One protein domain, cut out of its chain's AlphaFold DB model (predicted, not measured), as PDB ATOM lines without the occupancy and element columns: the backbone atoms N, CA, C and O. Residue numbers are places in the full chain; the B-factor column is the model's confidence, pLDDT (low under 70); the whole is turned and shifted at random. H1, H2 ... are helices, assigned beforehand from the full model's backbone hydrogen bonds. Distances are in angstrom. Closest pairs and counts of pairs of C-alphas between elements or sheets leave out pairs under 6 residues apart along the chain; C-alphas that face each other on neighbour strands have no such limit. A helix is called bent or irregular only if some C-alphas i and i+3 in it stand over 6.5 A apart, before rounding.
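What this domain is: This is residues 2 to 31 and 92 to 238 of the 306 residues of the protein "Integral membrane protein" of Clostridium sp. CAG:1024 (UniProt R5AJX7). Four long helices, H1, H2, H3 and H6, make a loose up-and-down bundle, each running against the one before it, with H1 in the middle between H2 and H6. H4 turns across one end, where the loop of residues 175 to 187 and short H5 also lie, while residues 229 to 238 of H6 stick out at the other. The printed part has 177 residues with six named helices, H1 to H6, and no named strand; the class is all helix. It is loose, with a radius of gyration of the C-alphas of 20.7 A, a rod spanning 78 by 29 by 24 A.

How they stand to each other: Start at H1, residues 2 to 30: it touches H2, residues 92 to 128, opposite ways at a shallow tilt of 32 degrees, closest at the C-alphas of Ser 6 and Ala 125, 4.3 A apart. The hub is H3, residues 130 to 161; its residues 136 to 148 alone touch H1, closest at C-alphas 11 and 140, 3.9 A apart. H2 and H3 form a hairpin, closest at C-alphas 126 and 133, 4.4 A apart. H4, residues 163 to 174, touches H3 only at the corner, closest at C-alphas 159 and 166, 5.2 A apart. H5, residues 188 to 192, touches no helix. H6, residues 195 to 238, touches H3, closest at C-alphas 138 and 220, 4.5 A apart, and is apart from H2. Every O i to N i+4 pair is within hydrogen-bond range in H1, H2, H4, H5 and H6, and 26 of 28 in H3.

Where its parts are: Find C-alpha 2 at (4.125, -25.672, 57.098), where H1 begins its 42.3 A. H2 runs 53.1 A, and H3 45.7 A with a kink of 29 degrees near residue 151; H3 is irregular, C-alphas 131 and 134 being 8.4 A apart. H6 runs 63.4 A to C-alpha 238 at (21.633, -44.279, 52.627).

The domain as a whole: The farthest C-alphas, of Ala 185 and Ala 238, are 78.2 A apart. Residues 32 to 91 are not printed; look across this cut from C-alpha 31 to C-alpha 92, 24.4 A. The link from H4 to H5 is long, and no printed residue is under 70 in pLDDT.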
ATOM      1  N   ARG A   2       3.301 -26.563  57.959       88.00
ATOM      2  CA  ARG A   2       4.125 -25.672  57.098       88.00
ATOM      3  C   ARG A   2       4.194 -26.062  55.614       88.00
ATOM      4  O   ARG A   2       4.027 -25.214  54.750       88.00
ATOM      5  N   LYS A   3       4.367 -27.354  55.312       89.62
ATOM      6  CA  LYS A   3       4.421 -27.851  53.925       89.62
ATOM      7  C   LYS A   3       3.105 -27.676  53.159       89.62
ATOM      8  O   LYS A   3       3.141 -27.349  51.983       89.62
ATOM      9  N   ARG A   4       1.955 -27.886  53.813       93.31
ATOM     10  CA  ARG A   4       0.635 -27.700  53.184       93.31
ATOM     11  C   ARG A   4       0.393 -26.220  52.892       93.31
ATOM     12  O   ARG A   4       0.031 -25.888  51.777       93.31
ATOM     13  N   ILE A   5       0.699 -25.352  53.860       95.56
ATOM     14  CA  ILE A   5       0.606 -23.892  53.707       95.56
ATOM     15  C   ILE A   5       1.486 -23.413  52.549       95.56
ATOM     16  O   ILE A   5       1.014 -22.708  51.673       95.56
ATOM     17  N   SER A   6       2.745 -23.845  52.498       95.75
ATOM     18  CA  SER A   6       3.674 -23.466  51.430       95.75
ATOM     19  C   SER A   6       3.192 -23.900  50.036       95.75
ATOM     20  O   SER A   6       3.297 -23.123  49.092       95.75
ATOM     21  N   VAL A   7       2.592 -25.091  49.906       95.88
ATOM     22  CA  VAL A   7       1.965 -25.518  48.641       95.88
ATOM     23  C   VAL A   7       0.767 -24.638  48.294       95.88
ATOM     24  O   VAL A   7       0.682 -24.210  47.155       95.88
ATOM     25  N   LEU A   8      -0.108 -24.310  49.251       97.44
ATOM     26  CA  LEU A   8      -1.248 -23.414  49.012       97.44
ATOM     27  C   LEU A   8      -0.800 -22.019  48.554       97.44
ATOM     28  O   LEU A   8      -1.355 -21.490  47.598       97.44
ATOM     29  N   LEU A   9       0.236 -21.454  49.184       97.81
ATOM     30  CA  LEU A   9       0.826 -20.177  48.767       97.81
ATOM     31  C   LEU A   9       1.376 -20.258  47.338       97.81
ATOM     32  O   LEU A   9       1.113 -19.373  46.531       97.81
ATOM     33  N   ALA A  10       2.093 -21.336  47.004       97.69
ATOM     34  CA  ALA A  10       2.599 -21.555  45.652       97.69
ATOM     35  C   ALA A  10       1.468 -21.773  44.629       97.69
ATOM     36  O   ALA A  10       1.587 -21.322  43.493       97.69
ATOM     37  N   THR A  11       0.368 -22.427  45.011       98.12
ATOM     38  CA  THR A  11      -0.830 -22.573  44.172       98.12
ATOM     39  C   THR A  11      -1.472 -21.215  43.897       98.12
ATOM     40  O   THR A  11      -1.708 -20.892  42.737       98.12
ATOM     41  N   ALA A  12      -1.680 -20.390  44.928       98.25
ATOM     42  CA  ALA A  12      -2.218 -19.038  44.771       98.25
ATOM     43  C   ALA A  12      -1.312 -18.165  43.883       98.25
ATOM     44  O   ALA A  12      -1.791 -17.534  42.944       98.25
ATOM     45  N   ALA A  13       0.006 -18.205  44.107       98.19
ATOM     46  CA  ALA A  13       0.983 -17.523  43.257       98.19
ATOM     47  C   ALA A  13       0.913 -17.988  41.794       98.19
ATOM     48  O   ALA A  13       1.070 -17.188  40.877       98.19
ATOM     49  N   SER A  14       0.645 -19.275  41.565       98.19
ATOM     50  CA  SER A  14       0.545 -19.843  40.219       98.19
ATOM     51  C   SER A  14      -0.733 -19.423  39.494       98.19
ATOM     52  O   SER A  14      -0.689 -19.198  38.291       98.19
ATOM     53  N   VAL A  15      -1.851 -19.262  40.209       98.12
ATOM     54  CA  VAL A  15      -3.081 -18.679  39.643       98.12
ATOM     55  C   VAL A  15      -2.827 -17.238  39.193       98.12
ATOM     56  O   VAL A  15      -3.152 -16.886  38.062       98.12
ATOM     57  N   LEU A  16      -2.164 -16.432  40.031       98.25
ATOM     58  CA  LEU A  16      -1.766 -15.067  39.665       98.25
ATOM     59  C   LEU A  16      -0.807 -15.049  38.470       98.25
ATOM     60  O   LEU A  16      -0.971 -14.235  37.570       98.25
ATOM     61  N   LEU A  17       0.161 -15.970  38.423       98.31
ATOM     62  CA  LEU A  17       1.066 -16.111  37.282       98.31
ATOM     63  C   LEU A  17       0.304 -16.402  35.986       98.31
ATOM     64  O   LEU A  17       0.617 -15.815  34.958       98.31
ATOM     65  N   ILE A  18      -0.703 -17.272  36.025       97.50
ATOM     66  CA  ILE A  18      -1.520 -17.579  34.847       97.50
ATOM     67  C   ILE A  18      -2.339 -16.359  34.415       97.50
ATOM     68  O   ILE A  18      -2.385 -16.068  33.224       97.50
ATOM     69  N   PHE A  19      -2.917 -15.609  35.357       97.38
ATOM     70  CA  PHE A  19      -3.586 -14.341  35.054       97.38
ATOM     71  C   PHE A  19      -2.640 -13.340  34.371       97.38
ATOM     72  O   PHE A  19      -2.986 -12.766  33.341       97.38
ATOM     73  N   VAL A  20      -1.420 -13.182  34.896       98.19
ATOM     74  CA  VAL A  20      -0.391 -12.329  34.286       98.19
ATOM     75  C   VAL A  20      -0.072 -12.794  32.864       98.19
ATOM     76  O   VAL A  20      -0.075 -11.973  31.954       98.19
ATOM     77  N   LEU A  21       0.165 -14.093  32.657       97.81
ATOM     78  CA  LEU A  21       0.472 -14.650  31.335       97.81
ATOM     79  C   LEU A  21      -0.672 -14.442  30.336       97.81
ATOM     80  O   LEU A  21      -0.407 -14.109  29.185       97.81
ATOM     81  N   LEU A  22      -1.927 -14.603  30.771       97.06
ATOM     82  CA  LEU A  22      -3.108 -14.335  29.947       97.06
ATOM     83  C   LEU A  22      -3.166 -12.869  29.522       97.06
ATOM     84  O   LEU A  22      -3.289 -12.585  28.335       97.06
ATOM     85  N   PHE A  23      -3.023 -11.933  30.462       97.62
ATOM     86  CA  PHE A  23      -3.045 -10.508  30.135       97.62
ATOM     87  C   PHE A  23      -1.865 -10.108  29.236       97.62
ATOM     88  O   PHE A  23      -2.036  -9.357  28.280       97.62
ATOM     89  N   THR A  24      -0.673 -10.657  29.475       97.50
ATOM     90  CA  THR A  24       0.475 -10.461  28.581       97.50
ATOM     91  C   THR A  24       0.198 -11.011  27.179       97.50
ATOM     92  O   THR A  24       0.551 -10.360  26.199       97.50
ATOM     93  N   ALA A  25      -0.472 -12.159  27.051       97.94
ATOM     94  CA  ALA A  25      -0.876 -12.696  25.753       97.94
ATOM     95  C   ALA A  25      -1.895 -11.794  25.037       97.94
ATOM     96  O   ALA A  25      -1.769 -11.611  23.828       97.94
ATOM     97  N   VAL A  26      -2.842 -11.184  25.766       97.69
ATOM     98  CA  VAL A  26      -3.742 -10.149  25.221       97.69
ATOM     99  C   VAL A  26      -2.925  -8.994  24.654       97.69
ATOM    100  O   VAL A  26      -3.101  -8.655  23.489       97.69
ATOM    101  N   GLN A  27      -1.988  -8.439  25.434       97.06
ATOM    102  CA  GLN A  27      -1.139  -7.331  24.985       97.06
ATOM    103  C   GLN A  27      -0.337  -7.688  23.730       97.06
ATOM    104  O   GLN A  27      -0.304  -6.894  22.797       97.06
ATOM    105  N   ILE A  28       0.264  -8.879  23.672       97.56
ATOM    106  CA  ILE A  28       0.984  -9.354  22.481       97.56
ATOM    107  C   ILE A  28       0.032  -9.495  21.286       97.56
ATOM    108  O   ILE A  28       0.388  -9.107  20.180       97.56
ATOM    109  N   GLY A  29      -1.167 -10.044  21.499       96.94
ATOM    110  CA  GLY A  29      -2.155 -10.270  20.446       96.94
ATOM    111  C   GLY A  29      -2.642  -8.974  19.804       96.94
ATOM    112  O   GLY A  29      -2.591  -8.857  18.583       96.94
ATOM    113  N   ILE A  30      -3.062  -8.003  20.622       96.88
ATOM    114  CA  ILE A  30      -3.585  -6.717  20.132       96.88
ATOM    115  C   ILE A  30      -2.491  -5.828  19.526       96.88
ATOM    116  O   ILE A  30      -2.786  -5.059  18.630       96.88
ATOM    117  N   ASN A  31      -1.233  -5.937  19.971       97.44
ATOM    118  CA  ASN A  31      -0.122  -5.128  19.443       97.44
ATOM    119  C   ASN A  31       0.555  -5.755  18.217       97.44
ATOM    120  O   ASN A  31       1.585  -5.272  17.744       97.44
ATOM    121  N   GLN A  92     -21.692   7.313  20.711       97.44
ATOM    122  CA  GLN A  92     -21.753   5.976  21.304       97.44
ATOM    123  C   GLN A  92     -20.407   5.234  21.208       97.44
ATOM    124  O   GLN A  92     -19.972   4.632  22.186       97.44
ATOM    125  N   GLU A  93     -19.717   5.314  20.062       97.44
ATOM    126  CA  GLU A  93     -18.397   4.694  19.848       97.44
ATOM    127  C   GLU A  93     -17.351   5.284  20.802       97.44
ATOM    128  O   GLU A  93     -16.584   4.559  21.440       97.44
ATOM    129  N   VAL A  94     -17.357   6.613  20.945       97.25
ATOM    130  CA  VAL A  94     -16.447   7.341  21.838       97.25
ATOM    131  C   VAL A  94     -16.712   6.988  23.303       97.25
ATOM    132  O   VAL A  94     -15.768   6.766  24.063       97.25
ATOM    133  N   GLU A  95     -17.975   6.948  23.728       97.81
ATOM    134  CA  GLU A  95     -18.341   6.607  25.105       97.81
ATOM    135  C   GLU A  95     -18.019   5.149  25.439       97.81
ATOM    136  O   GLU A  95     -17.400   4.891  26.471       97.81
ATOM    137  N   HIS A  96     -18.315   4.213  24.535       97.81
ATOM    138  CA  HIS A  96     -17.923   2.818  24.711       97.81
ATOM    139  C   HIS A  96     -16.401   2.669  24.852       97.81
ATOM    140  O   HIS A  96     -15.917   1.994  25.763       97.81
ATOM    141  N   MET A  97     -15.620   3.352  24.010       98.00
ATOM    142  CA  MET A  97     -14.161   3.274  24.091       98.00
ATOM    143  C   MET A  97     -13.594   3.875  25.381       98.00
ATOM    144  O   MET A  97     -12.563   3.393  25.860       98.00
ATOM    145  N   LYS A  98     -14.248   4.870  26.000       98.31
ATOM    146  CA  LYS A  98     -13.864   5.363  27.340       98.31
ATOM    147  C   LYS A  98     -14.002   4.272  28.404       98.31
ATOM    148  O   LYS A  98     -13.099   4.120  29.239       98.31
ATOM    149  N   ASP A  99     -15.084   3.495  28.355       98.19
ATOM    150  CA  ASP A  99     -15.291   2.359  29.258       98.19
ATOM    151  C   ASP A  99     -14.224   1.281  29.019       98.19
ATOM    152  O   ASP A  99     -13.571   0.826  29.963       98.19
ATOM    153  N   VAL A 100     -13.966   0.934  27.751       98.12
ATOM    154  CA  VAL A 100     -12.935  -0.043  27.355       98.12
ATOM    155  C   VAL A 100     -11.541   0.390  27.824       98.12
ATOM    156  O   VAL A 100     -10.811  -0.418  28.402       98.12
ATOM    157  N   ARG A 101     -11.170   1.666  27.645       98.56
ATOM    158  CA  ARG A 101      -9.895   2.227  28.128       98.56
ATOM    159  C   ARG A 101      -9.774   2.107  29.642       98.56
ATOM    160  O   ARG A 101      -8.747   1.655  30.150       98.56
ATOM    161  N   THR A 102     -10.820   2.485  30.373       98.38
ATOM    162  CA  THR A 102     -10.836   2.407  31.841       98.38
ATOM    163  C   THR A 102     -10.659   0.966  32.312       98.38
ATOM    164  O   THR A 102      -9.825   0.695  33.185       98.38
ATOM    165  N   LEU A 103     -11.382   0.029  31.698       98.12
ATOM    166  CA  LEU A 103     -11.268  -1.395  31.986       98.12
ATOM    167  C   LEU A 103      -9.853  -1.912  31.703       98.12
ATOM    168  O   LEU A 103      -9.240  -2.538  32.569       98.12
ATOM    169  N   PHE A 104      -9.302  -1.613  30.524       98.38
ATOM    170  CA  PHE A 104      -7.981  -2.085  30.119       98.38
ATOM    171  C   PHE A 104      -6.878  -1.577  31.052       98.38
ATOM    172  O   PHE A 104      -6.050  -2.364  31.519       98.38
ATOM    173  N   LEU A 105      -6.881  -0.281  31.379       98.38
ATOM    174  CA  LEU A 105      -5.912   0.318  32.302       98.38
ATOM    175  C   LEU A 105      -6.043  -0.250  33.722       98.38
ATOM    176  O   LEU A 105      -5.031  -0.534  34.367       98.38
ATOM    177  N   THR A 106      -7.269  -0.506  34.181       98.12
ATOM    178  CA  THR A 106      -7.522  -1.159  35.475       98.12
ATOM    179  C   THR A 106      -6.968  -2.586  35.490       98.12
ATOM    180  O   THR A 106      -6.242  -2.971  36.410       98.12
ATOM    181  N   CYS A 107      -7.218  -3.373  34.440       97.62
ATOM    182  CA  CYS A 107      -6.648  -4.711  34.293       97.62
ATOM    183  C   CYS A 107      -5.114  -4.682  34.206       97.62
ATOM    184  O   CYS A 107      -4.449  -5.501  34.850       97.62
ATOM    185  N   LYS A 108      -4.537  -3.710  33.485       97.81
ATOM    186  CA  LYS A 108      -3.085  -3.480  33.398       97.81
ATOM    187  C   LYS A 108      -2.488  -3.247  34.785       97.81
ATOM    188  O   LYS A 108      -1.480  -3.885  35.111       97.81
ATOM    189  N   GLN A 109      -3.129  -2.412  35.607       98.06
ATOM    190  CA  GLN A 109      -2.733  -2.151  36.993       98.06
ATOM    191  C   GLN A 109      -2.861  -3.405  37.873       98.06
ATOM    192  O   GLN A 109      -1.931  -3.738  38.610       98.06
ATOM    193  N   TYR A 110      -3.968  -4.153  37.779       98.00
ATOM    194  CA  TYR A 110      -4.124  -5.414  38.513       98.00
ATOM    195  C   TYR A 110      -3.074  -6.453  38.127       98.00
ATOM    196  O   TYR A 110      -2.577  -7.161  39.000       98.00
ATOM    197  N   ARG A 111      -2.672  -6.515  36.858       97.75
ATOM    198  CA  ARG A 111      -1.589  -7.391  36.395       97.75
ATOM    199  C   ARG A 111      -0.228  -6.995  36.978       97.75
ATOM    200  O   ARG A 111       0.514  -7.890  37.376       97.75
ATOM    201  N   ASP A 112       0.078  -5.704  37.126       97.12
ATOM    202  CA  ASP A 112       1.308  -5.256  37.813       97.12
ATOM    203  C   ASP A 112       1.299  -5.614  39.303       97.12
ATOM    204  O   ASP A 112       2.282  -6.126  39.845       97.12
ATOM    205  N   MET A 113       0.167  -5.406  39.976       98.31
ATOM    206  CA  MET A 113       0.031  -5.773  41.385       98.31
ATOM    207  C   MET A 113       0.073  -7.296  41.581       98.31
ATOM    208  O   MET A 113       0.695  -7.777  42.529       98.31
ATOM    209  N   ALA A 114      -0.514  -8.069  40.663       98.12
ATOM    210  CA  ALA A 114      -0.453  -9.529  40.663       98.12
ATOM    211  C   ALA A 114       0.980 -10.043  40.464       98.12
ATOM    212  O   ALA A 114       1.379 -10.987  41.148       98.12
ATOM    213  N   LEU A 115       1.769  -9.405  39.590       97.94
ATOM    214  CA  LEU A 115       3.199  -9.679  39.420       97.94
ATOM    215  C   LEU A 115       3.975  -9.486  40.729       97.94
ATOM    216  O   LEU A 115       4.768 -10.345  41.111       97.94
ATOM    217  N   LEU A 116       3.735  -8.399  41.463       97.94
ATOM    218  CA  LEU A 116       4.383  -8.203  42.760       97.94
ATOM    219  C   LEU A 116       3.920  -9.256  43.782       97.94
ATOM    220  O   LEU A 116       4.739  -9.886  44.456       97.94
ATOM    221  N   ALA A 117       2.609  -9.485  43.872       98.38
ATOM    222  CA  ALA A 117       2.021 -10.422  44.818       98.38
ATOM    223  C   ALA A 117       2.505 -11.863  44.591       98.38
ATOM    224  O   ALA A 117       2.874 -12.541  45.552       98.38
ATOM    225  N   LEU A 118       2.571 -12.338  43.342       97.81
ATOM    226  CA  LEU A 118       3.036 -13.697  43.052       97.81
ATOM    227  C   LEU A 118       4.508 -13.891  43.428       97.81
ATOM    228  O   LEU A 118       4.859 -14.953  43.944       97.81
ATOM    229  N   LEU A 119       5.360 -12.874  43.240       97.75
ATOM    230  CA  LEU A 119       6.772 -12.942  43.630       97.75
ATOM    231  C   LEU A 119       6.912 -13.073  45.149       97.75
ATOM    232  O   LEU A 119       7.657 -13.932  45.630       97.75
ATOM    233  N   VAL A 120       6.143 -12.286  45.906       98.31
ATOM    234  CA  VAL A 120       6.095 -12.373  47.372       98.31
ATOM    235  C   VAL A 120       5.596 -13.748  47.820       98.31
ATOM    236  O   VAL A 120       6.214 -14.385  48.673       98.31
ATOM    237  N   LEU A 121       4.514 -14.256  47.228       98.25
ATOM    238  CA  LEU A 121       3.944 -15.554  47.594       98.25
ATOM    239  C   LEU A 121       4.892 -16.720  47.277       98.25
ATOM    240  O   LEU A 121       5.049 -17.618  48.111       98.25
ATOM    241  N   PHE A 122       5.572 -16.701  46.126       97.62
ATOM    242  CA  PHE A 122       6.594 -17.700  45.806       97.62
ATOM    243  C   PHE A 122       7.793 -17.621  46.752       97.62
ATOM    244  O   PHE A 122       8.271 -18.666  47.200       97.62
ATOM    245  N   LEU A 123       8.244 -16.415  47.112       97.19
ATOM    246  CA  LEU A 123       9.309 -16.230  48.095       97.19
ATOM    247  C   LEU A 123       8.911 -16.809  49.459       97.19
ATOM    248  O   LEU A 123       9.655 -17.604  50.030       97.19
ATOM    249  N   LEU A 124       7.720 -16.485  49.966       97.31
ATOM    250  CA  LEU A 124       7.221 -17.021  51.236       97.31
ATOM    251  C   LEU A 124       7.087 -18.549  51.194       97.31
ATOM    252  O   LEU A 124       7.508 -19.239  52.128       97.31
ATOM    253  N   ALA A 125       6.563 -19.102  50.097       96.31
ATOM    254  CA  ALA A 125       6.492 -20.546  49.902       96.31
ATOM    255  C   ALA A 125       7.893 -21.188  49.945       96.31
ATOM    256  O   ALA A 125       8.090 -22.188  50.649       96.31
ATOM    257  N   ALA A 126       8.869 -20.592  49.256       94.94
ATOM    258  CA  ALA A 126      10.251 -21.051  49.234       94.94
ATOM    259  C   ALA A 126      10.901 -20.983  50.624       94.94
ATOM    260  O   ALA A 126      11.491 -21.970  51.057       94.94
ATOM    261  N   LEU A 127      10.737 -19.883  51.365       96.00
ATOM    262  CA  LEU A 127      11.293 -19.717  52.714       96.00
ATOM    263  C   LEU A 127      10.717 -20.739  53.707       96.00
ATOM    264  O   LEU A 127      11.464 -21.365  54.462       96.00
ATOM    265  N   LEU A 128       9.404 -20.996  53.660       94.88
ATOM    266  CA  LEU A 128       8.751 -21.998  54.516       94.88
ATOM    267  C   LEU A 128       9.211 -23.434  54.233       94.88
ATOM    268  O   LEU A 128       9.089 -24.307  55.101       94.88
ATOM    269  N   THR A 129       9.710 -23.699  53.024       93.00
ATOM    270  CA  THR A 129      10.168 -25.024  52.596       93.00
ATOM    271  C   THR A 129      11.550 -24.987  51.956       93.00
ATOM    272  O   THR A 129      11.786 -25.718  51.009       93.00
ATOM    273  N   PHE A 130      12.500 -24.220  52.504       92.38
ATOM    274  CA  PHE A 130      13.803 -23.940  51.870       92.38
ATOM    275  C   PHE A 130      14.506 -25.164  51.244       92.38
ATOM    276  O   PHE A 130      14.966 -25.115  50.108       92.38
ATOM    277  N   ARG A 131      14.522 -26.315  51.936       90.12
ATOM    278  CA  ARG A 131      15.147 -27.565  51.442       90.12
ATOM    279  C   ARG A 131      14.376 -28.285  50.318       90.12
ATOM    280  O   ARG A 131      14.930 -29.167  49.670       90.12
ATOM    281  N   ASP A 132      13.101 -27.964  50.126       91.94
ATOM    282  CA  ASP A 132      12.176 -28.530  49.127       91.94
ATOM    283  C   ASP A 132      11.526 -27.416  48.279       91.94
ATOM    284  O   ASP A 132      10.498 -27.650  47.656       91.94
ATOM    285  N   ALA A 133      12.100 -26.205  48.247       94.50
ATOM    286  CA  ALA A 133      11.445 -25.015  47.698       94.50
ATOM    287  C   ALA A 133      10.999 -25.228  46.246       94.50
ATOM    288  O   ALA A 133       9.833 -25.042  45.913       94.50
ATOM    289  N   LEU A 134      11.910 -25.734  45.412       95.19
ATOM    290  CA  LEU A 134      11.638 -26.025  44.007       95.19
ATOM    291  C   LEU A 134      10.535 -27.086  43.828       95.19
ATOM    292  O   LEU A 134       9.682 -26.962  42.953       95.19
ATOM    293  N   GLY A 135      10.514 -28.114  44.681       96.12
ATOM    294  CA  GLY A 135       9.474 -29.144  44.655       96.12
ATOM    295  C   GLY A 135       8.118 -28.634  45.145       96.12
ATOM    296  O   GLY A 135       7.084 -29.105  44.672       96.12
ATOM    297  N   THR A 136       8.100 -27.673  46.069       96.25
ATOM    298  CA  THR A 136       6.872 -27.008  46.516       96.25
ATOM    299  C   THR A 136       6.318 -26.084  45.434       96.25
ATOM    300  O   THR A 136       5.136 -26.193  45.121       96.25
ATOM    301  N   ILE A 137       7.160 -25.245  44.821       96.94
ATOM    302  CA  ILE A 137       6.760 -24.343  43.730       96.94
ATOM    303  C   ILE A 137       6.196 -25.146  42.559       96.94
ATOM    304  O   ILE A 137       5.082 -24.879  42.124       96.94
ATOM    305  N   ALA A 138       6.900 -26.191  42.112       97.69
ATOM    306  CA  ALA A 138       6.431 -27.024  41.008       97.69
ATOM    307  C   ALA A 138       5.097 -27.733  41.321       97.69
ATOM    308  O   ALA A 138       4.235 -27.831  40.455       97.69
ATOM    309  N   LYS A 139       4.875 -28.185  42.567       97.31
ATOM    310  CA  LYS A 139       3.566 -28.728  42.986       97.31
ATOM    311  C   LYS A 139       2.474 -27.671  42.989       97.31
ATOM    312  O   LYS A 139       1.371 -27.960  42.540       97.31
ATOM    313  N   GLY A 140       2.775 -26.487  43.520       97.44
ATOM    314  CA  GLY A 140       1.850 -25.359  43.519       97.44
ATOM    315  C   GLY A 140       1.436 -24.996  42.098       97.44
ATOM    316  O   GLY A 140       0.245 -24.868  41.834       97.44
ATOM    317  N   TYR A 141       2.398 -24.966  41.174       98.25
ATOM    318  CA  TYR A 141       2.141 -24.713  39.762       98.25
ATOM    319  C   TYR A 141       1.238 -25.763  39.125       98.25
ATOM    320  O   TYR A 141       0.256 -25.396  38.499       98.25
ATOM    321  N   VAL A 142       1.496 -27.058  39.338       98.25
ATOM    322  CA  VAL A 142       0.619 -28.126  38.818       98.25
ATOM    323  C   VAL A 142      -0.820 -27.962  39.320       98.25
ATOM    324  O   VAL A 142      -1.753 -28.064  38.529       98.25
ATOM    325  N   TRP A 143      -1.015 -27.665  40.610       97.62
ATOM    326  CA  TRP A 143      -2.354 -27.436  41.166       97.62
ATOM    327  C   TRP A 143      -3.009 -26.154  40.645       97.62
ATOM    328  O   TRP A 143      -4.199 -26.162  40.341       97.62
ATOM    329  N   GLY A 144      -2.248 -25.063  40.533       96.88
ATOM    330  CA  GLY A 144      -2.747 -23.793  40.006       96.88
ATOM    331  C   GLY A 144      -3.126 -23.905  38.531       96.88
ATOM    332  O   GLY A 144      -4.209 -23.481  38.144       96.88
ATOM    333  N   ALA A 145      -2.281 -24.559  37.732       96.94
ATOM    334  CA  ALA A 145      -2.548 -24.858  36.333       96.94
ATOM    335  C   ALA A 145      -3.780 -25.752  36.177       96.94
ATOM    336  O   ALA A 145      -4.637 -25.440  35.364       96.94
ATOM    337  N   PHE A 146      -3.919 -26.809  36.982       96.69
ATOM    338  CA  PHE A 146      -5.114 -27.657  36.960       96.69
ATOM    339  C   PHE A 146      -6.400 -26.855  37.216       96.69
ATOM    340  O   PHE A 146      -7.346 -26.964  36.442       96.69
ATOM    341  N   LEU A 147      -6.418 -26.009  38.254       95.50
ATOM    342  CA  LEU A 147      -7.572 -25.158  38.558       95.50
ATOM    343  C   LEU A 147      -7.893 -24.203  37.402       95.50
ATOM    344  O   LEU A 147      -9.046 -24.092  36.992       95.50
ATOM    345  N   MET A 148      -6.876 -23.538  36.853       94.81
ATOM    346  CA  MET A 148      -7.077 -22.602  35.751       94.81
ATOM    347  C   MET A 148      -7.477 -23.299  34.453       94.81
ATOM    348  O   MET A 148      -8.293 -22.751  33.722       94.81
ATOM    349  N   PHE A 149      -6.985 -24.507  34.173       94.94
ATOM    350  CA  PHE A 149      -7.415 -25.283  33.009       94.94
ATOM    351  C   PHE A 149      -8.881 -25.691  33.086       94.94
ATOM    352  O   PHE A 149      -9.523 -25.757  32.045       94.94
ATOM    353  N   LEU A 150      -9.438 -25.918  34.279       95.19
ATOM    354  CA  LEU A 150     -10.878 -26.148  34.417       95.19
ATOM    355  C   LEU A 150     -11.676 -24.905  34.008       95.19
ATOM    356  O   LEU A 150     -12.617 -25.012  33.226       95.19
ATOM    357  N   ILE A 151     -11.270 -23.728  34.491       94.19
ATOM    358  CA  ILE A 151     -11.954 -22.459  34.201       94.19
ATOM    359  C   ILE A 151     -11.796 -22.087  32.721       94.19
ATOM    360  O   ILE A 151     -12.785 -21.886  32.022       94.19
ATOM    361  N   ILE A 152     -10.556 -22.040  32.231       93.44
ATOM    362  CA  ILE A 152     -10.231 -21.692  30.841       93.44
ATOM    363  C   ILE A 152     -10.806 -22.735  29.885       93.44
ATOM    364  O   ILE A 152     -11.304 -22.374  28.829       93.44
ATOM    365  N   GLY A 153     -10.772 -24.021  30.243       94.75
ATOM    366  CA  GLY A 153     -11.342 -25.092  29.431       94.75
ATOM    367  C   GLY A 153     -12.854 -24.963  29.291       94.75
ATOM    368  O   GLY A 153     -13.367 -25.098  28.186       94.75
ATOM    369  N   PHE A 154     -13.564 -24.635  30.375       95.50
ATOM    370  CA  PHE A 154     -15.002 -24.377  30.326       95.50
ATOM    371  C   PHE A 154     -15.333 -23.156  29.457       95.50
ATOM    372  O   PHE A 154     -16.084 -23.279  28.491       95.50
ATOM    373  N   VAL A 155     -14.722 -22.002  29.749       95.06
ATOM    374  CA  VAL A 155     -14.971 -20.750  29.011       95.06
ATOM    375  C   VAL A 155     -14.555 -20.878  27.543       95.06
ATOM    376  O   VAL A 155     -15.293 -20.473  26.653       95.06
ATOM    377  N   GLY A 156     -13.404 -21.493  27.277       94.88
ATOM    378  CA  GLY A 156     -12.893 -21.714  25.927       94.88
ATOM    379  C   GLY A 156     -13.748 -22.687  25.121       94.88
ATOM    380  O   GLY A 156     -13.950 -22.466  23.933       94.88
ATOM    381  N   THR A 157     -14.303 -23.729  25.752       96.00
ATOM    382  CA  THR A 157     -15.244 -24.637  25.075       96.00
ATOM    383  C   THR A 157     -16.529 -23.906  24.704       96.00
ATOM    384  O   THR A 157     -17.015 -24.078  23.592       96.00
ATOM    385  N   TRP A 158     -17.062 -23.062  25.593       96.75
ATOM    386  CA  TRP A 158     -18.236 -22.247  25.277       96.75
ATOM    387  C   TRP A 158     -17.964 -21.313  24.093       96.75
ATOM    388  O   TRP A 158     -18.691 -21.376  23.104       96.75
ATOM    389  N   ALA A 159     -16.870 -20.547  24.138       96.69
ATOM    390  CA  ALA A 159     -16.473 -19.657  23.047       96.69
ATOM    391  C   ALA A 159     -16.245 -20.393  21.713       96.69
ATOM    392  O   ALA A 159     -16.481 -19.825  20.652       96.69
ATOM    393  N   ALA A 160     -15.793 -21.652  21.748       96.06
ATOM    394  CA  ALA A 160     -15.588 -22.464  20.549       96.06
ATOM    395  C   ALA A 160     -16.888 -23.029  19.951       96.06
ATOM    396  O   ALA A 160     -16.924 -23.312  18.755       96.06
ATOM    397  N   LEU A 161     -17.928 -23.235  20.766       97.38
ATOM    398  CA  LEU A 161     -19.221 -23.764  20.318       97.38
ATOM    399  C   LEU A 161     -20.159 -22.662  19.816       97.38
ATOM    400  O   LEU A 161     -20.863 -22.874  18.834       97.38
ATOM    401  N   ASP A 162     -20.175 -21.519  20.499       97.75
ATOM    402  CA  ASP A 162     -21.028 -20.375  20.178       97.75
ATOM    403  C   ASP A 162     -20.309 -19.084  20.584       97.75
ATOM    404  O   ASP A 162     -20.402 -18.613  21.726       97.75
ATOM    405  N   PHE A 163     -19.533 -18.545  19.642       97.56
ATOM    406  CA  PHE A 163     -18.741 -17.349  19.890       97.56
ATOM    407  C   PHE A 163     -19.631 -16.121  20.106       97.56
ATOM    408  O   PHE A 163     -19.341 -15.335  21.004       97.56
ATOM    409  N   SER A 164     -20.744 -15.984  19.380       97.00
ATOM    410  CA  SER A 164     -21.662 -14.847  19.508       97.00
ATOM    411  C   SER A 164     -22.291 -14.779  20.907       97.00
ATOM    412  O   SER A 164     -22.323 -13.715  21.537       97.00
ATOM    413  N   SER A 165     -22.745 -15.921  21.441       97.50
ATOM    414  CA  SER A 165     -23.276 -16.016  22.808       97.50
ATOM    415  C   SER A 165     -22.206 -15.692  23.854       97.50
ATOM    416  O   SER A 165     -22.446 -14.883  24.756       97.50
ATOM    417  N   PHE A 166     -21.008 -16.268  23.708       97.44
ATOM    418  CA  PHE A 166     -19.867 -15.960  24.570       97.44
ATOM    419  C   PHE A 166     -19.523 -14.464  24.545       97.44
ATOM    420  O   PHE A 166     -19.352 -13.855  25.601       97.44
ATOM    421  N   TRP A 167     -19.448 -13.864  23.356       96.69
ATOM    422  CA  TRP A 167     -19.076 -12.467  23.158       96.69
ATOM    423  C   TRP A 167     -20.100 -11.522  23.786       96.69
ATOM    424  O   TRP A 167     -19.730 -10.569  24.472       96.69
ATOM    425  N   THR A 168     -21.386 -11.841  23.652       96.81
ATOM    426  CA  THR A 168     -22.480 -11.111  24.306       96.81
ATOM    427  C   THR A 168     -22.365 -11.184  25.829       96.81
ATOM    428  O   THR A 168     -22.397 -10.160  26.511       96.81
ATOM    429  N   ALA A 169     -22.174 -12.385  26.381       97.12
ATOM    430  CA  ALA A 169     -22.043 -12.574  27.824       97.12
ATOM    431  C   ALA A 169     -20.780 -11.906  28.393       97.12
ATOM    432  O   ALA A 169     -20.804 -11.378  29.506       97.12
ATOM    433  N   PHE A 170     -19.685 -11.891  27.627       95.88
ATOM    434  CA  PHE A 170     -18.467 -11.161  27.966       95.88
ATOM    435  C   PHE A 170     -18.743  -9.660  28.118       95.88
ATOM    436  O   PHE A 170     -18.347  -9.074  29.126       95.88
ATOM    437  N   HIS A 171     -19.477  -9.051  27.181       97.06
ATOM    438  CA  HIS A 171     -19.841  -7.635  27.275       97.06
ATOM    439  C   HIS A 171     -20.745  -7.356  28.473       97.06
ATOM    440  O   HIS A 171     -20.461  -6.445  29.244       97.06
ATOM    441  N   GLN A 172     -21.771  -8.178  28.696       96.75
ATOM    442  CA  GLN A 172     -22.681  -8.031  29.839       96.75
ATOM    443  C   GLN A 172     -21.978  -8.188  31.197       96.75
ATOM    444  O   GLN A 172     -22.387  -7.583  32.185       96.75
ATOM    445  N   ALA A 173     -20.918  -8.997  31.266       96.62
ATOM    446  CA  ALA A 173     -20.135  -9.158  32.487       96.62
ATOM    447  C   ALA A 173     -19.243  -7.940  32.794       96.62
ATOM    448  O   ALA A 173     -18.891  -7.719  33.954       96.62
ATOM    449  N   LEU A 174     -18.855  -7.174  31.771       96.06
ATOM    450  CA  LEU A 174     -17.884  -6.081  31.879       96.06
ATOM    451  C   LEU A 174     -18.517  -4.691  31.831       96.06
ATOM    452  O   LEU A 174     -17.995  -3.768  32.455       96.06
ATOM    453  N   PHE A 175     -19.641  -4.544  31.135       96.25
ATOM    454  CA  PHE A 175     -20.325  -3.277  30.915       96.25
ATOM    455  C   PHE A 175     -21.757  -3.352  31.439       96.25
ATOM    456  O   PHE A 175     -22.499  -4.288  31.157       96.25
ATOM    457  N   TRP A 176     -22.148  -2.337  32.210       94.81
ATOM    458  CA  TRP A 176     -23.481  -2.223  32.823       94.81
ATOM    459  C   TRP A 176     -24.410  -1.297  32.016       94.81
ATOM    460  O   TRP A 176     -25.416  -0.811  32.526       94.81
ATOM    461  N   ASN A 177     -24.039  -1.016  30.768       95.69
ATOM    462  CA  ASN A 177     -24.756  -0.179  29.814       95.69
ATOM    463  C   ASN A 177     -24.849  -0.904  28.458       95.69
ATOM    464  O   ASN A 177     -24.321  -2.005  28.301       95.69
ATOM    465  N   GLU A 178     -25.509  -0.281  27.484       96.19
ATOM    466  CA  GLU A 178     -25.715  -0.828  26.133       96.19
ATOM    467  C   GLU A 178     -24.846  -0.140  25.065       96.19
ATOM    468  O   GLU A 178     -25.055  -0.339  23.874       96.19
ATOM    469  N   LEU A 179     -23.837   0.650  25.456       96.69
ATOM    470  CA  LEU A 179     -23.013   1.418  24.510       96.69
ATOM    471  C   LEU A 179     -22.229   0.528  23.535       96.69
ATOM    472  O   LEU A 179     -21.875   0.979  22.454       96.69
ATOM    473  N   TRP A 180     -22.005  -0.738  23.880       96.38
ATOM    474  CA  TRP A 180     -21.342  -1.736  23.036       96.38
ATOM    475  C   TRP A 180     -22.252  -2.352  21.954       96.38
ATOM    476  O   TRP A 180     -21.760  -3.059  21.075       96.38
ATOM    477  N   LEU A 181     -23.570  -2.109  21.995       95.88
ATOM    478  CA  LEU A 181     -24.527  -2.577  20.986       95.88
ATOM    479  C   LEU A 181     -24.613  -1.573  19.831       95.88
ATOM    480  O   LEU A 181     -25.469  -0.688  19.807       95.88
ATOM    481  N   PHE A 182     -23.701  -1.703  18.874       95.94
ATOM    482  CA  PHE A 182     -23.656  -0.841  17.695       95.94
ATOM    483  C   PHE A 182     -24.603  -1.307  16.585       95.94
ATOM    484  O   PHE A 182     -24.708  -2.502  16.309       95.94
ATOM    485  N   ASP A 183     -25.220  -0.351  15.887       95.31
ATOM    486  CA  ASP A 183     -25.890  -0.596  14.607       95.31
ATOM    487  C   ASP A 183     -24.844  -0.644  13.471       95.31
ATOM    488  O   ASP A 183     -24.207   0.381  13.196       95.31
ATOM    489  N   PRO A 184     -24.664  -1.782  12.770       93.75
ATOM    490  CA  PRO A 184     -23.722  -1.894  11.656       93.75
ATOM    491  C   PRO A 184     -24.021  -0.964  10.478       93.75
ATOM    492  O   PRO A 184     -23.111  -0.656   9.709       93.75
ATOM    493  N   ALA A 185     -25.265  -0.499  10.318       94.19
ATOM    494  CA  ALA A 185     -25.608   0.464   9.272       94.19
ATOM    495  C   ALA A 185     -25.069   1.872   9.568       94.19
ATOM    496  O   ALA A 185     -24.919   2.678   8.649       94.19
ATOM    497  N   ALA A 186     -24.777   2.162  10.837       93.44
ATOM    498  CA  ALA A 186     -24.377   3.484  11.285       93.44
ATOM    499  C   ALA A 186     -22.912   3.522  11.760       93.44
ATOM    500  O   ALA A 186     -22.205   4.487  11.472       93.44
ATOM    501  N   SER A 187     -22.452   2.522  12.520       96.38
ATOM    502  CA  SER A 187     -21.157   2.544  13.219       96.38
ATOM    503  C   SER A 187     -20.045   1.931  12.372       96.38
ATOM    504  O   SER A 187     -20.093   0.755  12.007       96.38
ATOM    505  N   ARG A 188     -18.976   2.688  12.098       96.25
ATOM    506  CA  ARG A 188     -17.793   2.128  11.418       96.25
ATOM    507  C   ARG A 188     -16.970   1.239  12.352       96.25
ATOM    508  O   ARG A 188     -16.270   0.358  11.858       96.25
ATOM    509  N   MET A 189     -17.077   1.417  13.673       97.31
ATOM    510  CA  MET A 189     -16.364   0.603  14.660       97.31
ATOM    511  C   MET A 189     -16.721  -0.883  14.559       97.31
ATOM    512  O   MET A 189     -15.817  -1.706  14.425       97.31
ATOM    513  N   ILE A 190     -18.012  -1.233  14.551       96.62
ATOM    514  CA  ILE A 190     -18.438  -2.642  14.455       96.62
ATOM    515  C   ILE A 190     -18.142  -3.256  13.078       96.62
ATOM    516  O   ILE A 190     -17.869  -4.448  12.974       96.62
ATOM    517  N   ASN A 191     -18.120  -2.431  12.027       96.69
ATOM    518  CA  ASN A 191     -17.714  -2.856  10.686       96.69
ATOM    519  C   ASN A 191     -16.203  -3.146  10.597       96.69
ATOM    520  O   ASN A 191     -15.793  -4.080   9.910       96.69
ATOM    521  N   MET A 192     -15.371  -2.368  11.302       97.19
ATOM    522  CA  MET A 192     -13.918  -2.577  11.376       97.19
ATOM    523  C   MET A 192     -13.536  -3.743  12.296       97.19
ATOM    524  O   MET A 192     -12.527  -4.412  12.063       97.19
ATOM    525  N   LEU A 193     -14.316  -3.975  13.351       97.06
ATOM    526  CA  LEU A 193     -14.079  -5.004  14.362       97.06
ATOM    527  C   LEU A 193     -15.254  -5.998  14.396       97.06
ATOM    528  O   LEU A 193     -15.955  -6.091  15.405       97.06
ATOM    529  N   PRO A 194     -15.503  -6.741  13.300       96.62
ATOM    530  CA  PRO A 194     -16.586  -7.711  13.261       96.62
ATOM    531  C   PRO A 194     -16.292  -8.891  14.193       96.62
ATOM    532  O   PRO A 194     -15.147  -9.150  14.565       96.62
ATOM    533  N   GLU A 195     -17.320  -9.676  14.505       95.88
ATOM    534  CA  GLU A 195     -17.207 -10.847  15.383       95.88
ATOM    535  C   GLU A 195     -16.051 -11.789  14.998       95.88
ATOM    536  O   GLU A 195     -15.264 -12.187  15.856       95.88
ATOM    537  N   GLN A 196     -15.886 -12.068  13.699       97.38
ATOM    538  CA  GLN A 196     -14.822 -12.938  13.194       97.38
ATOM    539  C   GLN A 196     -13.415 -12.429  13.554       97.38
ATOM    540  O   GLN A 196     -12.556 -13.229  13.918       97.38
ATOM    541  N   PHE A 197     -13.190 -11.108  13.524       97.88
ATOM    542  CA  PHE A 197     -11.911 -10.513  13.924       97.88
ATOM    543  C   PHE A 197     -11.604 -10.827  15.394       97.88
ATOM    544  O   PHE A 197     -10.492 -11.239  15.735       97.88
ATOM    545  N   PHE A 198     -12.600 -10.679  16.275       97.69
ATOM    546  CA  PHE A 198     -12.442 -10.989  17.693       97.69
ATOM    547  C   PHE A 198     -12.273 -12.483  17.947       97.69
ATOM    548  O   PHE A 198     -11.459 -12.855  18.792       97.69
ATOM    549  N   GLN A 199     -12.975 -13.345  17.213       98.00
ATOM    550  CA  GLN A 199     -12.815 -14.793  17.333       98.00
ATOM    551  C   GLN A 199     -11.385 -15.232  17.006       98.00
ATOM    552  O   GLN A 199     -10.779 -16.002  17.763       98.00
ATOM    553  N   ASP A 200     -10.810 -14.702  15.928       98.00
ATOM    554  CA  ASP A 200      -9.447 -15.030  15.515       98.00
ATOM    555  C   ASP A 200      -8.399 -14.431  16.467       98.00
ATOM    556  O   ASP A 200      -7.444 -15.114  16.857       98.00
ATOM    557  N   LEU A 201      -8.618 -13.202  16.949       97.81
ATOM    558  CA  LEU A 201      -7.783 -12.577  17.977       97.81
ATOM    559  C   LEU A 201      -7.805 -13.370  19.298       97.81
ATOM    560  O   LEU A 201      -6.746 -13.689  19.846       97.81
ATOM    561  N   VAL A 202      -8.989 -13.729  19.805       97.06
ATOM    562  CA  VAL A 202      -9.155 -14.512  21.042       97.06
ATOM    563  C   VAL A 202      -8.504 -15.885  20.898       97.06
ATOM    564  O   VAL A 202      -7.764 -16.306  21.790       97.06
ATOM    565  N   THR A 203      -8.695 -16.556  19.759       96.25
ATOM    566  CA  THR A 203      -8.049 -17.844  19.467       96.25
ATOM    567  C   THR A 203      -6.530 -17.726  19.569       96.25
ATOM    568  O   THR A 203      -5.874 -18.532  20.233       96.25
ATOM    569  N   ARG A 204      -5.950 -16.676  18.985       95.75
ATOM    570  CA  ARG A 204      -4.508 -16.417  19.035       95.75
ATOM    571  C   ARG A 204      -4.001 -16.156  20.453       95.75
ATOM    572  O   ARG A 204      -2.977 -16.715  20.851       95.75
ATOM    573  N   ILE A 205      -4.730 -15.362  21.237       96.19
ATOM    574  CA  ILE A 205      -4.415 -15.088  22.647       96.19
ATOM    575  C   ILE A 205      -4.404 -16.389  23.458       96.19
ATOM    576  O   ILE A 205      -3.467 -16.633  24.225       96.19
ATOM    577  N   VAL A 206      -5.402 -17.256  23.254       94.75
ATOM    578  CA  VAL A 206      -5.479 -18.571  23.907       94.75
ATOM    579  C   VAL A 206      -4.294 -19.453  23.517       94.75
ATOM    580  O   VAL A 206      -3.726 -20.109  24.389       94.75
ATOM    581  N   LEU A 207      -3.866 -19.444  22.252       95.12
ATOM    582  CA  LEU A 207      -2.689 -20.199  21.814       95.12
ATOM    583  C   LEU A 207      -1.401 -19.703  22.487       95.12
ATOM    584  O   LEU A 207      -0.610 -20.520  22.960       95.12
ATOM    585  N   TYR A 208      -1.197 -18.389  22.588       95.00
ATOM    586  CA  TYR A 208      -0.019 -17.810  23.244       95.00
ATOM    587  C   TYR A 208       0.025 -18.082  24.740       95.00
ATOM    588  O   TYR A 208       1.029 -18.590  25.252       95.00
ATOM    589  N   ALA A 209      -1.074 -17.800  25.439       96.00
ATOM    590  CA  ALA A 209      -1.172 -18.091  26.859       96.00
ATOM    591  C   ALA A 209      -1.054 -19.600  27.113       96.00
ATOM    592  O   ALA A 209      -0.274 -20.029  27.964       96.00
ATOM    593  N   GLY A 210      -1.768 -20.412  26.332       95.44
ATOM    594  CA  GLY A 210      -1.763 -21.868  26.419       95.44
ATOM    595  C   GLY A 210      -0.369 -22.457  26.231       95.44
ATOM    596  O   GLY A 210       0.061 -23.262  27.055       95.44
ATOM    597  N   ALA A 211       0.380 -22.011  25.219       96.25
ATOM    598  CA  ALA A 211       1.756 -22.448  24.995       96.25
ATOM    599  C   ALA A 211       2.661 -22.135  26.200       96.25
ATOM    600  O   ALA A 211       3.388 -23.016  26.668       96.25
ATOM    601  N   GLY A 212       2.579 -20.918  26.750       96.50
ATOM    602  CA  GLY A 212       3.349 -20.523  27.933       96.50
ATOM    603  C   GLY A 212       2.991 -21.336  29.182       96.50
ATOM    604  O   GLY A 212       3.876 -21.839  29.880       96.50
ATOM    605  N   ILE A 213       1.694 -21.525  29.441       97.12
ATOM    606  CA  ILE A 213       1.191 -22.300  30.584       97.12
ATOM    607  C   ILE A 213       1.610 -23.774  30.461       97.12
ATOM    608  O   ILE A 213       2.110 -24.368  31.417       97.12
ATOM    609  N   LEU A 214       1.464 -24.373  29.277       97.25
ATOM    610  CA  LEU A 214       1.848 -25.765  29.036       97.25
ATOM    611  C   LEU A 214       3.362 -25.971  29.149       97.25
ATOM    612  O   LEU A 214       3.791 -26.954  29.756       97.25
ATOM    613  N   ALA A 215       4.179 -25.046  28.640       98.00
ATOM    614  CA  ALA A 215       5.633 -25.119  28.770       98.00
ATOM    615  C   ALA A 215       6.071 -25.130  30.246       98.00
ATOM    616  O   ALA A 215       6.871 -25.974  30.662       98.00
ATOM    617  N   LEU A 216       5.495 -24.243  31.063       97.94
ATOM    618  CA  LEU A 216       5.746 -24.207  32.503       97.94
ATOM    619  C   LEU A 216       5.199 -25.450  33.221       97.94
ATOM    620  O   LEU A 216       5.833 -25.937  34.160       97.94
ATOM    621  N   LEU A 217       4.076 -26.013  32.764       98.12
ATOM    622  CA  LEU A 217       3.518 -27.245  33.327       98.12
ATOM    623  C   LEU A 217       4.448 -28.433  33.081       98.12
ATOM    624  O   LEU A 217       4.764 -29.171  34.017       98.12
ATOM    625  N   VAL A 218       4.935 -28.590  31.849       98.25
ATOM    626  CA  VAL A 218       5.920 -29.620  31.497       98.25
ATOM    627  C   VAL A 218       7.182 -29.447  32.341       98.25
ATOM    628  O   VAL A 218       7.652 -30.414  32.947       98.25
ATOM    629  N   LEU A 219       7.691 -28.216  32.467       98.19
ATOM    630  CA  LEU A 219       8.855 -27.912  33.301       98.19
ATOM    631  C   LEU A 219       8.623 -28.284  34.775       98.19
ATOM    632  O   LEU A 219       9.491 -28.900  35.405       98.19
ATOM    633  N   ALA A 220       7.451 -27.965  35.328       97.88
ATOM    634  CA  ALA A 220       7.082 -28.314  36.694       97.88
ATOM    635  C   ALA A 220       7.022 -29.838  36.889       97.88
ATOM    636  O   ALA A 220       7.614 -30.363  37.836       97.88
ATOM    637  N   ILE A 221       6.387 -30.572  35.972       98.00
ATOM    638  CA  ILE A 221       6.289 -32.039  36.028       98.00
ATOM    639  C   ILE A 221       7.680 -32.681  35.954       98.00
ATOM    640  O   ILE A 221       8.025 -33.502  36.809       98.00
ATOM    641  N   VAL A 222       8.517 -32.276  34.992       98.19
ATOM    642  CA  VAL A 222       9.898 -32.774  34.848       98.19
ATOM    643  C   VAL A 222      10.708 -32.497  36.115       98.19
ATOM    644  O   VAL A 222      11.432 -33.371  36.608       98.19
ATOM    645  N   THR A 223      10.544 -31.312  36.701       97.50
ATOM    646  CA  THR A 223      11.180 -30.942  37.968       97.50
ATOM    647  C   THR A 223      10.755 -31.883  39.096       97.50
ATOM    648  O   THR A 223      11.610 -32.439  39.787       97.50
ATOM    649  N   LEU A 224       9.460 -32.162  39.254       97.06
ATOM    650  CA  LEU A 224       8.967 -33.086  40.282       97.06
ATOM    651  C   LEU A 224       9.475 -34.516  40.087       97.06
ATOM    652  O   LEU A 224       9.932 -35.145  41.048       97.06
ATOM    653  N   VAL A 225       9.455 -35.015  38.850       97.38
ATOM    654  CA  VAL A 225       9.966 -36.349  38.510       97.38
ATOM    655  C   VAL A 225      11.465 -36.444  38.803       97.38
ATOM    656  O   VAL A 225      11.915 -37.408  39.430       97.38
ATOM    657  N   SER A 226      12.253 -35.441  38.408       96.62
ATOM    658  CA  SER A 226      13.702 -35.428  38.633       96.62
ATOM    659  C   SER A 226      14.061 -35.365  40.123       96.62
ATOM    660  O   SER A 226      14.933 -36.112  40.580       96.62
ATOM    661  N   LEU A 227      13.348 -34.555  40.913       95.38
ATOM    662  CA  LEU A 227      13.531 -34.467  42.363       95.38
ATOM    663  C   LEU A 227      13.163 -35.781  43.061       95.38
ATOM    664  O   LEU A 227      13.895 -36.225  43.949       95.38
ATOM    665  N   ASN A 228      12.083 -36.445  42.641       94.12
ATOM    666  CA  ASN A 228      11.697 -37.751  43.179       94.12
ATOM    667  C   ASN A 228      12.746 -38.828  42.866       94.12
ATOM    668  O   ASN A 228      13.144 -39.565  43.770       94.12
ATOM    669  N   LYS A 229      13.277 -38.868  41.635       94.31
ATOM    670  CA  LYS A 229      14.375 -39.782  41.264       94.31
ATOM    671  C   LYS A 229      15.629 -39.545  42.114       94.31
ATOM    672  O   LYS A 229      16.230 -40.502  42.600       94.31
ATOM    673  N   ARG A 230      16.015 -38.282  42.342       92.94
ATOM    674  CA  ARG A 230      17.164 -37.930  43.203       92.94
ATOM    675  C   ARG A 230      16.953 -38.383  44.651       92.94
ATOM    676  O   ARG A 230      17.877 -38.917  45.259       92.94
ATOM    677  N   ARG A 231      15.739 -38.223  45.188       91.06
ATOM    678  CA  ARG A 231      15.375 -38.683  46.541       91.06
ATOM    679  C   ARG A 231      15.447 -40.196  46.675       91.06
ATOM    680  O   ARG A 231      16.035 -40.667  47.643       91.06
ATOM    681  N   ALA A 232      14.911 -40.935  45.705       91.81
ATOM    682  CA  ALA A 232      14.961 -42.395  45.700       91.81
ATOM    683  C   ALA A 232      16.413 -42.907  45.703       91.81
ATOM    684  O   ALA A 232      16.779 -43.701  46.566       91.81
ATOM    685  N   LYS A 233      17.276 -42.360  44.832       93.69
ATOM    686  CA  LYS A 233      18.712 -42.702  44.801       93.69
ATOM    687  C   LYS A 233      19.424 -42.382  46.117       93.69
ATOM    688  O   LYS A 233      20.217 -43.181  46.605       93.69
ATOM    689  N   ALA A 234      19.140 -41.225  46.716       91.25
ATOM    690  CA  ALA A 234      19.725 -40.848  48.002       91.25
ATOM    691  C   ALA A 234      19.281 -41.785  49.139       91.25
ATOM    692  O   ALA A 234      20.094 -42.144  49.990       91.25
ATOM    693  N   GLN A 235      18.014 -42.210  49.142       89.81
ATOM    694  CA  GLN A 235      17.483 -43.178  50.105       89.81
ATOM    695  C   GLN A 235      18.115 -44.559  49.931       89.81
ATOM    696  O   GLN A 235      18.482 -45.183  50.923       89.81
ATOM    697  N   GLU A 236      18.284 -45.025  48.695       92.19
ATOM    698  CA  GLU A 236      18.953 -46.293  48.403       92.19
ATOM    699  C   GLU A 236      20.419 -46.268  48.854       92.19
ATOM    700  O   GLU A 236      20.849 -47.144  49.604       92.19
ATOM    701  N   ALA A 237      21.165 -45.214  48.511       91.94
ATOM    702  CA  ALA A 237      22.545 -45.039  48.959       91.94
ATOM    703  C   ALA A 237      22.656 -44.961  50.494       91.94
ATOM    704  O   ALA A 237      23.594 -45.503  51.080       91.94
ATOM    705  N   ALA A 238      21.696 -44.315  51.168       90.56
ATOM    706  CA  ALA A 238      21.633 -44.279  52.627       90.56
ATOM    707  C   ALA A 238      21.344 -45.666  53.229       90.56
ATOM    708  O   ALA A 238      22.005 -46.051  54.192       90.56
TER     709      ALA A 238